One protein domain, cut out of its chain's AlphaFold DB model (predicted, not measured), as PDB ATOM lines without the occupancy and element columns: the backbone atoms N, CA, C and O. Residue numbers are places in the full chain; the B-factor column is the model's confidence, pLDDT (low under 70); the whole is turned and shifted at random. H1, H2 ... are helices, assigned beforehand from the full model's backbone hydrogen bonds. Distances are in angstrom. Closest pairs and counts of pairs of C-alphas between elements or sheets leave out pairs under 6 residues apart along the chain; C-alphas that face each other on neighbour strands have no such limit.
ATOM      1  N   PHE A   4     125.517 147.994 138.434       68.00
ATOM      2  CA  PHE A   4     124.282 147.256 138.184       68.00
ATOM      3  C   PHE A   4     123.010 148.035 138.553       68.00
ATOM      4  O   PHE A   4     122.054 148.052 137.786       68.00
ATOM      5  N   GLY A   5     122.987 148.707 139.712       73.25
ATOM      6  CA  GLY A   5     121.804 149.454 140.153       73.25
ATOM      7  C   GLY A   5     121.443 150.611 139.216       73.25
ATOM      8  O   GLY A   5     120.264 150.890 139.011       73.25
ATOM      9  N   ASP A   6     122.445 151.252 138.610       78.19
ATOM     10  CA  ASP A   6     122.241 152.321 137.630       78.19
ATOM     11  C   ASP A   6     121.798 151.771 136.275       78.19
ATOM     12  O   ASP A   6     120.881 152.318 135.659       78.19
ATOM     13  N   LYS A   7     122.371 150.644 135.839       71.81
ATOM     14  CA  LYS A   7     121.945 149.946 134.620       71.81
ATOM     15  C   LYS A   7     120.517 149.427 134.715       71.81
ATOM     16  O   LYS A   7     119.750 149.631 133.778       71.81
ATOM     17  N   LEU A   8     120.136 148.853 135.856       77.88
ATOM     18  CA  LEU A   8     118.780 148.387 136.129       77.88
ATOM     19  C   LEU A   8     117.774 149.544 136.106       77.88
ATOM     20  O   LEU A   8     116.761 149.461 135.414       77.88
ATOM     21  N   ARG A   9     118.082 150.656 136.789       79.19
ATOM     22  CA  ARG A   9     117.277 151.888 136.718       79.19
ATOM     23  C   ARG A   9     117.159 152.406 135.285       79.19
ATOM     24  O   ARG A   9     116.076 152.799 134.859       79.19
ATOM     25  N   GLY A  10     118.254 152.368 134.526       78.12
ATOM     26  CA  GLY A  10     118.269 152.711 133.108       78.12
ATOM     27  C   GLY A  10     117.372 151.797 132.269       78.12
ATOM     28  O   GLY A  10     116.627 152.291 131.430       78.12
ATOM     29  N   THR A  11     117.395 150.487 132.516       76.44
ATOM     30  CA  THR A  11     116.518 149.505 131.863       76.44
ATOM     31  C   THR A  11     115.052 149.761 132.179       76.44
ATOM     32  O   THR A  11     114.257 149.866 131.252       76.44
ATOM     33  N   ILE A  12     114.693 149.943 133.451       82.12
ATOM     34  CA  ILE A  12     113.315 150.262 133.855       82.12
ATOM     35  C   ILE A  12     112.851 151.553 133.172       82.12
ATOM     36  O   ILE A  12     111.768 151.593 132.592       82.12
ATOM     37  N   SER A  13     113.700 152.585 133.156       79.50
ATOM     38  CA  SER A  13     113.395 153.851 132.485       79.50
ATOM     39  C   SER A  13     113.264 153.722 130.965       79.50
ATOM     40  O   SER A  13     112.484 154.463 130.376       79.50
ATOM     41  N   ARG A  14     114.030 152.845 130.304       78.38
ATOM     42  CA  ARG A  14     113.893 152.601 128.858       78.38
ATOM     43  C   ARG A  14     112.626 151.817 128.556       78.38
ATOM     44  O   ARG A  14     111.888 152.185 127.648       78.38
ATOM     45  N   LEU A  15     112.357 150.768 129.331       81.75
ATOM     46  CA  LEU A  15     111.174 149.931 129.171       81.75
ATOM     47  C   LEU A  15     109.890 150.731 129.407       81.75
ATOM     48  O   LEU A  15     108.952 150.581 128.629       81.75
ATOM     49  N   SER A  16     109.849 151.621 130.402       82.19
ATOM     50  CA  SER A  16     108.660 152.437 130.695       82.19
ATOM     51  C   SER A  16     108.310 153.447 129.599       82.19
ATOM     52  O   SER A  16     107.164 153.878 129.493       82.19
ATOM     53  N   GLN A  17     109.274 153.800 128.747       78.00
ATOM     54  CA  GLN A  17     109.069 154.687 127.601       78.00
ATOM     55  C   GLN A  17     108.575 153.948 126.351       78.00
ATOM     56  O   GLN A  17     108.171 154.594 125.381       78.00
ATOM     57  N   LEU A  18     108.608 152.610 126.333       73.19
ATOM     58  CA  LEU A  18     108.170 151.836 125.177       73.19
ATOM     59  C   LEU A  18     106.635 151.801 125.108       73.19
ATOM     60  O   LEU A  18     105.996 151.258 126.008       73.19
ATOM     61  N   PRO A  19     106.015 152.270 124.007       65.69
ATOM     62  CA  PRO A  19     104.557 152.273 123.850       65.69
ATOM     63  C   PRO A  19     103.979 150.877 123.546       65.69
ATOM     64  O   PRO A  19     102.811 150.745 123.188       65.69
ATOM     65  N   ILE A  20     104.807 149.830 123.616       67.00
ATOM     66  CA  ILE A  20     104.511 148.483 123.135       67.00
ATOM     67  C   ILE A  20     104.595 147.506 124.308       67.00
ATOM     68  O   ILE A  20     105.678 147.245 124.815       67.00
ATOM     69  N   SER A  21     103.472 146.879 124.662       75.06
ATOM     70  CA  SER A  21     103.385 145.845 125.715       75.06
ATOM     71  C   SER A  21     103.681 144.424 125.202       75.06
ATOM     72  O   SER A  21     103.255 143.423 125.779       75.06
ATOM     73  N   ASN A  22     104.347 144.299 124.050       86.62
ATOM     74  CA  ASN A  22     104.683 142.996 123.484       86.62
ATOM     75  C   ASN A  22     105.878 142.395 124.232       86.62
ATOM     76  O   ASN A  22     107.015 142.825 124.042       86.62
ATOM     77  N   LEU A  23     105.620 141.342 125.008       85.50
ATOM     78  CA  LEU A  23     106.616 140.672 125.845       85.50
ATOM     79  C   LEU A  23     107.899 140.277 125.101       85.50
ATOM     80  O   LEU A  23     108.991 140.395 125.646       85.50
ATOM     81  N   ARG A  24     107.802 139.820 123.846       88.31
ATOM     82  CA  ARG A  24     108.992 139.440 123.075       88.31
ATOM     83  C   ARG A  24     109.879 140.647 122.799       88.31
ATOM     84  O   ARG A  24     111.084 140.528 122.958       88.31
ATOM     85  N   PHE A  25     109.291 141.772 122.400       84.00
ATOM     86  CA  PHE A  25     110.048 142.983 122.091       84.00
ATOM     87  C   PHE A  25     110.742 143.535 123.340       84.00
ATOM     88  O   PHE A  25     111.933 143.820 123.289       84.00
ATOM     89  N   LEU A  26     110.020 143.576 124.466       86.25
ATOM     90  CA  LEU A  26     110.546 144.014 125.765       86.25
ATOM     91  C   LEU A  26     111.736 143.158 126.228       86.25
ATOM     92  O   LEU A  26     112.744 143.676 126.701       86.25
ATOM     93  N   LEU A  27     111.644 141.834 126.067       89.44
ATOM     94  CA  LEU A  27     112.727 140.921 126.440       89.44
ATOM     95  C   LEU A  27     113.888 140.929 125.432       89.44
ATOM     96  O   LEU A  27     115.039 140.764 125.828       89.44
ATOM     97  N   GLU A  28     113.621 141.098 124.132       88.56
ATOM     98  CA  GLU A  28     114.666 141.165 123.101       88.56
ATOM     99  C   GLU A  28     115.491 142.459 123.202       88.56
ATOM    100  O   GLU A  28     116.702 142.396 122.955       88.56
ATOM    101  N   SER A  29     114.870 143.587 123.583       82.81
ATOM    102  CA  SER A  29     115.534 144.894 123.709       82.81
ATOM    103  C   SER A  29     116.536 144.951 124.859       82.81
ATOM    104  O   SER A  29     117.557 145.618 124.741       82.81
ATOM    105  N   GLU A  30     116.275 144.227 125.947       85.31
ATOM    106  CA  GLU A  30     117.112 144.233 127.158       85.31
ATOM    107  C   GLU A  30     117.876 142.912 127.355       85.31
ATOM    108  O   GLU A  30     118.448 142.665 128.413       85.31
ATOM    109  N   PHE A  31     117.912 142.056 126.328       85.62
ATOM    110  CA  PHE A  31     118.463 140.699 126.413       85.62
ATOM    111  C   PHE A  31     119.885 140.632 126.986       85.62
ATOM    112  O   PHE A  31     120.142 139.798 127.843       85.62
ATOM    113  N   GLU A  32     120.791 141.507 126.541       81.94
ATOM    114  CA  GLU A  32     122.191 141.515 126.996       81.94
ATOM    115  C   GLU A  32     122.292 141.743 128.508       81.94
ATOM    116  O   GLU A  32     123.016 141.040 129.206       81.94
ATOM    117  N   LEU A  33     121.506 142.687 129.033       82.69
ATOM    118  CA  LEU A  33     121.467 142.981 130.461       82.69
ATOM    119  C   LEU A  33     120.835 141.829 131.248       82.69
ATOM    120  O   LEU A  33     121.324 141.454 132.314       82.69
ATOM    121  N   LEU A  34     119.774 141.229 130.710       85.25
ATOM    122  CA  LEU A  34     119.119 140.082 131.331       85.25
ATOM    123  C   LEU A  34     120.043 138.853 131.392       85.25
ATOM    124  O   LEU A  34     120.111 138.194 132.430       85.25
ATOM    125  N   GLU A  35     120.772 138.551 130.317       85.81
ATOM    126  CA  GLU A  35     121.604 137.347 130.208       85.81
ATOM    127  C   GLU A  35     122.976 137.507 130.870       85.81
ATOM    128  O   GLU A  35     123.433 136.586 131.543       85.81
ATOM    129  N   HIS A  36     123.640 138.652 130.700       81.25
ATOM    130  CA  HIS A  36     125.020 138.836 131.155       81.25
ATOM    131  C   HIS A  36     125.136 139.499 132.524       81.25
ATOM    132  O   HIS A  36     126.161 139.333 133.183       81.25
ATOM    133  N   GLU A  37     124.101 140.208 132.980       80.69
ATOM    134  CA  GLU A  37     124.125 140.869 134.287       80.69
ATOM    135  C   GLU A  37     123.129 140.238 135.262       80.69
ATOM    136  O   GLU A  37     123.531 139.718 136.303       80.69
ATOM    137  N   LEU A  38     121.834 140.224 134.929       81.44
ATOM    138  CA  LEU A  38     120.797 139.767 135.860       81.44
ATOM    139  C   LEU A  38     120.890 138.260 136.137       81.44
ATOM    140  O   LEU A  38     120.827 137.841 137.291       81.44
ATOM    141  N   ARG A  39     121.054 137.429 135.103       83.25
ATOM    142  CA  ARG A  39     121.080 135.967 135.253       83.25
ATOM    143  C   ARG A  39     122.196 135.475 136.188       83.25
ATOM    144  O   ARG A  39     121.840 134.831 137.179       83.25
ATOM    145  N   PRO A  40     123.483 135.828 135.994       78.38
ATOM    146  CA  PRO A  40     124.553 135.425 136.908       78.38
ATOM    147  C   PRO A  40     124.322 135.882 138.352       78.38
ATOM    148  O   PRO A  40     124.622 135.150 139.294       78.38
ATOM    149  N   LEU A  41     123.746 137.074 138.544       73.88
ATOM    150  CA  LEU A  41     123.409 137.576 139.875       73.88
ATOM    151  C   LEU A  41     122.322 136.727 140.530       73.88
ATOM    152  O   LEU A  41     122.487 136.293 141.669       73.88
ATOM    153  N   THR A  42     121.238 136.442 139.806       80.50
ATOM    154  CA  THR A  42     120.127 135.638 140.335       80.50
ATOM    155  C   THR A  42     120.550 134.206 140.664       80.50
ATOM    156  O   THR A  42     120.104 133.656 141.671       80.50
ATOM    157  N   GLU A  43     121.478 133.636 139.889       78.38
ATOM    158  CA  GLU A  43     122.121 132.352 140.185       78.38
ATOM    159  C   GLU A  43     123.001 132.433 141.440       78.38
ATOM    160  O   GLU A  43     122.894 131.580 142.325       78.38
ATOM    161  N   GLY A  44     123.816 133.487 141.565       70.94
ATOM    162  CA  GLY A  44     124.711 133.706 142.703       70.94
ATOM    163  C   GLY A  44     123.984 133.875 144.042       70.94
ATOM    164  O   GLY A  44     124.429 133.335 145.054       70.94
ATOM    165  N   VAL A  45     122.841 134.569 144.054       73.94
ATOM    166  CA  VAL A  45     122.013 134.775 145.261       73.94
ATOM    167  C   VAL A  45     120.858 133.773 145.406       73.94
ATOM    168  O   VAL A  45     120.081 133.868 146.355       73.94
ATOM    169  N   LYS A  46     120.756 132.779 144.511       76.56
ATOM    170  CA  LYS A  46     119.729 131.716 144.512       76.56
ATOM    171  C   LYS A  46     118.281 132.228 144.498       76.56
ATOM    172  O   LYS A  46     117.401 131.628 145.119       76.56
ATOM    173  N   VAL A  47     118.015 133.310 143.770       79.75
ATOM    174  CA  VAL A  47     116.651 133.818 143.549       79.75
ATOM    175  C   VAL A  47     116.138 133.412 142.171       79.75
ATOM    176  O   VAL A  47     116.888 133.012 141.282       79.75
ATOM    177  N   SER A  48     114.821 133.479 141.978       87.25
ATOM    178  CA  SER A  48     114.229 133.098 140.699       87.25
ATOM    179  C   SER A  48     114.428 134.202 139.664       87.25
ATOM    180  O   SER A  48     113.731 135.209 139.705       87.25
ATOM    181  N   PHE A  49     115.304 133.959 138.686       89.25
ATOM    182  CA  PHE A  49     115.530 134.849 137.541       89.25
ATOM    183  C   PHE A  49     114.229 135.380 136.925       89.25
ATOM    184  O   PHE A  49     114.048 136.579 136.754       89.25
ATOM    185  N   TYR A  50     113.279 134.488 136.641       92.12
ATOM    186  CA  TYR A  50     112.028 134.870 135.987       92.12
ATOM    187  C   TYR A  50     111.100 135.712 136.873       92.12
ATOM    188  O   TYR A  50     110.311 136.478 136.329       92.12
ATOM    189  N   LYS A  51     111.195 135.595 138.206       88.81
ATOM    190  CA  LYS A  51     110.470 136.487 139.126       88.81
ATOM    191  C   LYS A  51     111.063 137.891 139.109       88.81
ATOM    192  O   LYS A  51     110.308 138.853 139.091       88.81
ATOM    193  N   GLU A  52     112.387 138.005 139.042       86.81
ATOM    194  CA  GLU A  52     113.042 139.314 138.931       86.81
ATOM    195  C   GLU A  52     112.719 139.995 137.602       86.81
ATOM    196  O   GLU A  52     112.343 141.163 137.578       86.81
ATOM    197  N   VAL A  53     112.758 139.250 136.493       89.62
ATOM    198  CA  VAL A  53     112.326 139.773 135.186       89.62
ATOM    199  C   VAL A  53     110.876 140.254 135.235       89.62
ATOM    200  O   VAL A  53     110.571 141.313 134.695       89.62
ATOM    201  N   GLN A  54     109.985 139.506 135.892       92.81
ATOM    202  CA  GLN A  54     108.599 139.932 136.076       92.81
ATOM    203  C   GLN A  54     108.513 141.246 136.868       92.81
ATOM    204  O   GLN A  54     107.833 142.163 136.420       92.81
ATOM    205  N   SER A  55     109.236 141.362 137.986       87.62
ATOM    206  CA  SER A  55     109.249 142.578 138.808       87.62
ATOM    207  C   SER A  55     109.741 143.799 138.028       87.62
ATOM    208  O   SER A  55     109.146 144.865 138.130       87.62
ATOM    209  N   ILE A  56     110.784 143.644 137.208       87.44
ATOM    210  CA  ILE A  56     111.320 144.721 136.358       87.44
ATOM    211  C   ILE A  56     110.273 145.189 135.341       87.44
ATOM    212  O   ILE A  56     110.119 146.387 135.109       87.44
ATOM    213  N   LEU A  57     109.552 144.249 134.723       89.31
ATOM    214  CA  LEU A  57     108.491 144.569 133.768       89.31
ATOM    215  C   LEU A  57     107.318 145.279 134.452       89.31
ATOM    216  O   LEU A  57     106.829 146.276 133.926       89.31
ATOM    217  N   GLU A  58     106.902 144.810 135.629       90.00
ATOM    218  CA  GLU A  58     105.836 145.431 136.422       90.00
ATOM    219  C   GLU A  58     106.218 146.848 136.877       90.00
ATOM    220  O   GLU A  58     105.414 147.768 136.729       90.00
ATOM    221  N   GLU A  59     107.455 147.055 137.338       87.69
ATOM    222  CA  GLU A  59     107.980 148.373 137.720       87.69
ATOM    223  C   GLU A  59     108.068 149.333 136.522       87.69
ATOM    224  O   GLU A  59     107.819 150.530 136.651       87.69
ATOM    225  N   ALA A  60     108.336 148.804 135.326       84.06
ATOM    226  CA  ALA A  60     108.297 149.558 134.077       84.06
ATOM    227  C   ALA A  60     106.870 149.814 133.542       84.06
ATOM    228  O   ALA A  60     106.720 150.450 132.500       84.06
ATOM    229  N   GLY A  61     105.820 149.338 134.223       84.88
ATOM    230  CA  GLY A  61     104.418 149.517 133.826       84.88
ATOM    231  C   GLY A  61     103.868 148.446 132.872       84.88
ATOM    232  O   GLY A  61     102.700 148.514 132.482       84.88
ATOM    233  N   HIS A  62     104.658 147.426 132.529       84.69
ATOM    234  CA  HIS A  62     104.260 146.301 131.671       84.69
ATOM    235  C   HIS A  62     103.688 145.153 132.506       84.69
ATOM    236  O   HIS A  62     104.324 144.124 132.736       84.69
ATOM    237  N   THR A  63     102.464 145.352 132.992       85.31
ATOM    238  CA  THR A  63     101.763 144.390 133.856       85.31
ATOM    239  C   THR A  63     101.057 143.278 133.066       85.31
ATOM    240  O   THR A  63     100.787 143.402 131.871       85.31
ATOM    241  N   GLY A  64     100.736 142.165 133.737       84.06
ATOM    242  CA  GLY A  64      99.935 141.075 133.159       84.06
ATOM    243  C   GLY A  64     100.727 139.960 132.463       84.06
ATOM    244  O   GLY A  64     100.131 139.076 131.848       84.06
ATOM    245  N   HIS A  65     102.057 139.955 132.571       87.25
ATOM    246  CA  HIS A  65     102.903 138.873 132.062       87.25
ATOM    247  C   HIS A  65     103.141 137.804 133.134       87.25
ATOM    248  O   HIS A  65     103.779 138.067 134.149       87.25
ATOM    249  N   SER A  66     102.669 136.573 132.906       91.62
ATOM    250  CA  SER A  66     102.932 135.467 133.836       91.62
ATOM    251  C   SER A  66     104.376 134.964 133.732       91.62
ATOM    252  O   SER A  66     104.984 135.012 132.656       91.62
ATOM    253  N   ILE A  67     104.900 134.386 134.815       92.00
ATOM    254  CA  ILE A  67     106.232 133.759 134.858       92.00
ATOM    255  C   ILE A  67     106.395 132.714 133.746       92.00
ATOM    256  O   ILE A  67     107.452 132.629 133.119       92.00
ATOM    257  N   GLU A  68     105.359 131.923 133.467       92.69
ATOM    258  CA  GLU A  68     105.367 130.906 132.412       92.69
ATOM    259  C   GLU A  68     105.514 131.544 131.029       92.69
ATOM    260  O   GLU A  68     106.291 131.053 130.205       92.69
ATOM    261  N   SER A  69     104.814 132.657 130.783       91.69
ATOM    262  CA  SER A  69     104.892 133.394 129.518       91.69
ATOM    263  C   SER A  69     106.269 134.031 129.310       91.69
ATOM    264  O   SER A  69     106.831 133.940 128.212       91.69
ATOM    265  N   ILE A  70     106.861 134.580 130.378       92.75
ATOM    266  CA  ILE A  70     108.219 135.135 130.391       92.75
ATOM    267  C   ILE A  70     109.224 134.023 130.112       92.75
ATOM    268  O   ILE A  70     110.018 134.137 129.182       92.75
ATOM    269  N   ARG A  71     109.149 132.902 130.839       91.88
ATOM    270  CA  ARG A  71     110.034 131.743 130.648       91.88
ATOM    271  C   ARG A  71     109.969 131.209 129.220       91.88
ATOM    272  O   ARG A  71     111.008 130.978 128.601       91.88
ATOM    273  N   ALA A  72     108.763 131.015 128.688       90.56
ATOM    274  CA  ALA A  72     108.569 130.499 127.339       90.56
ATOM    275  C   ALA A  72     109.131 131.454 126.276       90.56
ATOM    276  O   ALA A  72     109.779 131.003 125.330       90.56
ATOM    277  N   THR A  73     108.908 132.761 126.433       90.56
ATOM    278  CA  THR A  73     109.367 133.783 125.483       90.56
ATOM    279  C   THR A  73     110.877 133.966 125.559       90.56
ATOM    280  O   THR A  73     111.559 133.841 124.543       90.56
ATOM    281  N   TYR A  74     111.415 134.148 126.763       89.88
ATOM    282  CA  TYR A  74     112.847 134.282 127.013       89.88
ATOM    283  C   TYR A  74     113.627 133.066 126.499       89.88
ATOM    284  O   TYR A  74     114.593 133.212 125.760       89.88
ATOM    285  N   GLY A  75     113.148 131.844 126.764       87.12
ATOM    286  CA  GLY A  75     113.782 130.621 126.261       87.12
ATOM    287  C   GLY A  75     113.765 130.483 124.730       87.12
ATOM    288  O   GLY A  75     114.625 129.809 124.158       87.12
ATOM    289  N   ARG A  76     112.808 131.101 124.022       88.44
ATOM    290  CA  ARG A  76     112.854 131.200 122.550       88.44
ATOM    291  C   ARG A  76     113.899 132.220 122.098       88.44
ATOM    292  O   ARG A  76     114.593 131.949 121.126       88.44
ATOM    293  N   ILE A  77     114.034 133.342 122.805       86.94
ATOM    294  CA  ILE A  77     115.039 134.373 122.512       86.94
ATOM    295  C   ILE A  77     116.450 133.815 122.717       86.94
ATOM    296  O   ILE A  77     117.251 133.893 121.790       86.94
ATOM    297  N   CYS A  78     116.730 133.154 123.847       82.19
ATOM    298  CA  CYS A  78     118.023 132.506 124.091       82.19
ATOM    299  C   CYS A  78     118.383 131.518 122.984       82.19
ATOM    300  O   CYS A  78     119.504 131.522 122.515       82.19
ATOM    301  N   ARG A  79     117.438 130.700 122.505       81.81
ATOM    302  CA  ARG A  79     117.713 129.760 121.403       81.81
ATOM    303  C   ARG A  79     118.035 130.441 120.071       81.81
ATOM    304  O   ARG A  79     118.678 129.823 119.236       81.81
ATOM    305  N   ARG A  80     117.577 131.681 119.861       79.12
ATOM    306  CA  ARG A  80     117.886 132.482 118.663       79.12
ATOM    307  C   ARG A  80     119.186 133.272 118.797       79.12
ATOM    308  O   ARG A  80     119.836 133.499 117.788       79.12
ATOM    309  N   LYS A  81     119.501 133.742 120.008       72.62
ATOM    310  CA  LYS A  81     120.640 134.625 120.295       72.62
ATOM    311  C   LYS A  81     121.860 133.907 120.866       72.62
ATOM    312  O   LYS A  81     122.942 134.478 120.839       72.62
ATOM    313  N   ALA A  82     121.710 132.690 121.386       58.75
ATOM    314  CA  ALA A  82     122.851 131.901 121.818       58.75
ATOM    315  C   ALA A  82     123.766 131.678 120.608       58.75
ATOM    316  O   ALA A  82     123.266 131.284 119.547       58.75
TER     317      ALA A  82
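What this domain is: This is residues 4 to 82 of the 214 residues of an uncharacterized protein of Burkholderia stagnalis (UniProt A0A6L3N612). Five helices cross one another in a compact cluster: H4 packs on H1, H3 and H5, and H2 packs on H5. The printed part has 79 residues, with H1 to H5 in chain order and no named strand, all helix; the radius of gyration of the C-alphas is 11.6 A and the spans are 32 by 27 by 21 A.

Where its parts are: Find C-alpha 4 at (124.282, 147.256, 138.184), where H1, residues 4 to 16, begins and runs 18.1 A. Next come H2, residues 23 to 29, 10.1 A; H3, 31 to 44, 18.8 A; H4, 49 to 59, 15.5 A; and H5, 67 to 81, 20.5 A, ending at C-alpha 81 (120.640, 134.625, 120.295).

How they stand to each other: Look first at the hub, H4. H1 touches it with residues 12 to 15 alone, closest C-alphas Ile 12 and Ile 56, 6.4 A, a steep tilt of 55 degrees. H3 touches it at C-alphas Thr 42 and Phe 49, 5.4 A. H5 touches it with residues 67 to 71 alone, closest C-alphas Tyr 50 and Ile 67, 6.0 A, only just about perpendicular at 73 degrees. H2 touches H5 at C-alphas Arg 24 and Thr 73, 6.2 A. H1 and H5 are apart. Every O i to N i+4 pair is within hydrogen-bond range in H1, H2, H4 and H5, but 7 of 10 in H3.

The domain as a whole: The C-alphas of Pro 19 and Gly 44 are farthest apart, 33.3 A. The printed part has no cut, and no link is long. Confidence is under 70 at residues 4, 19 to 20 and 82.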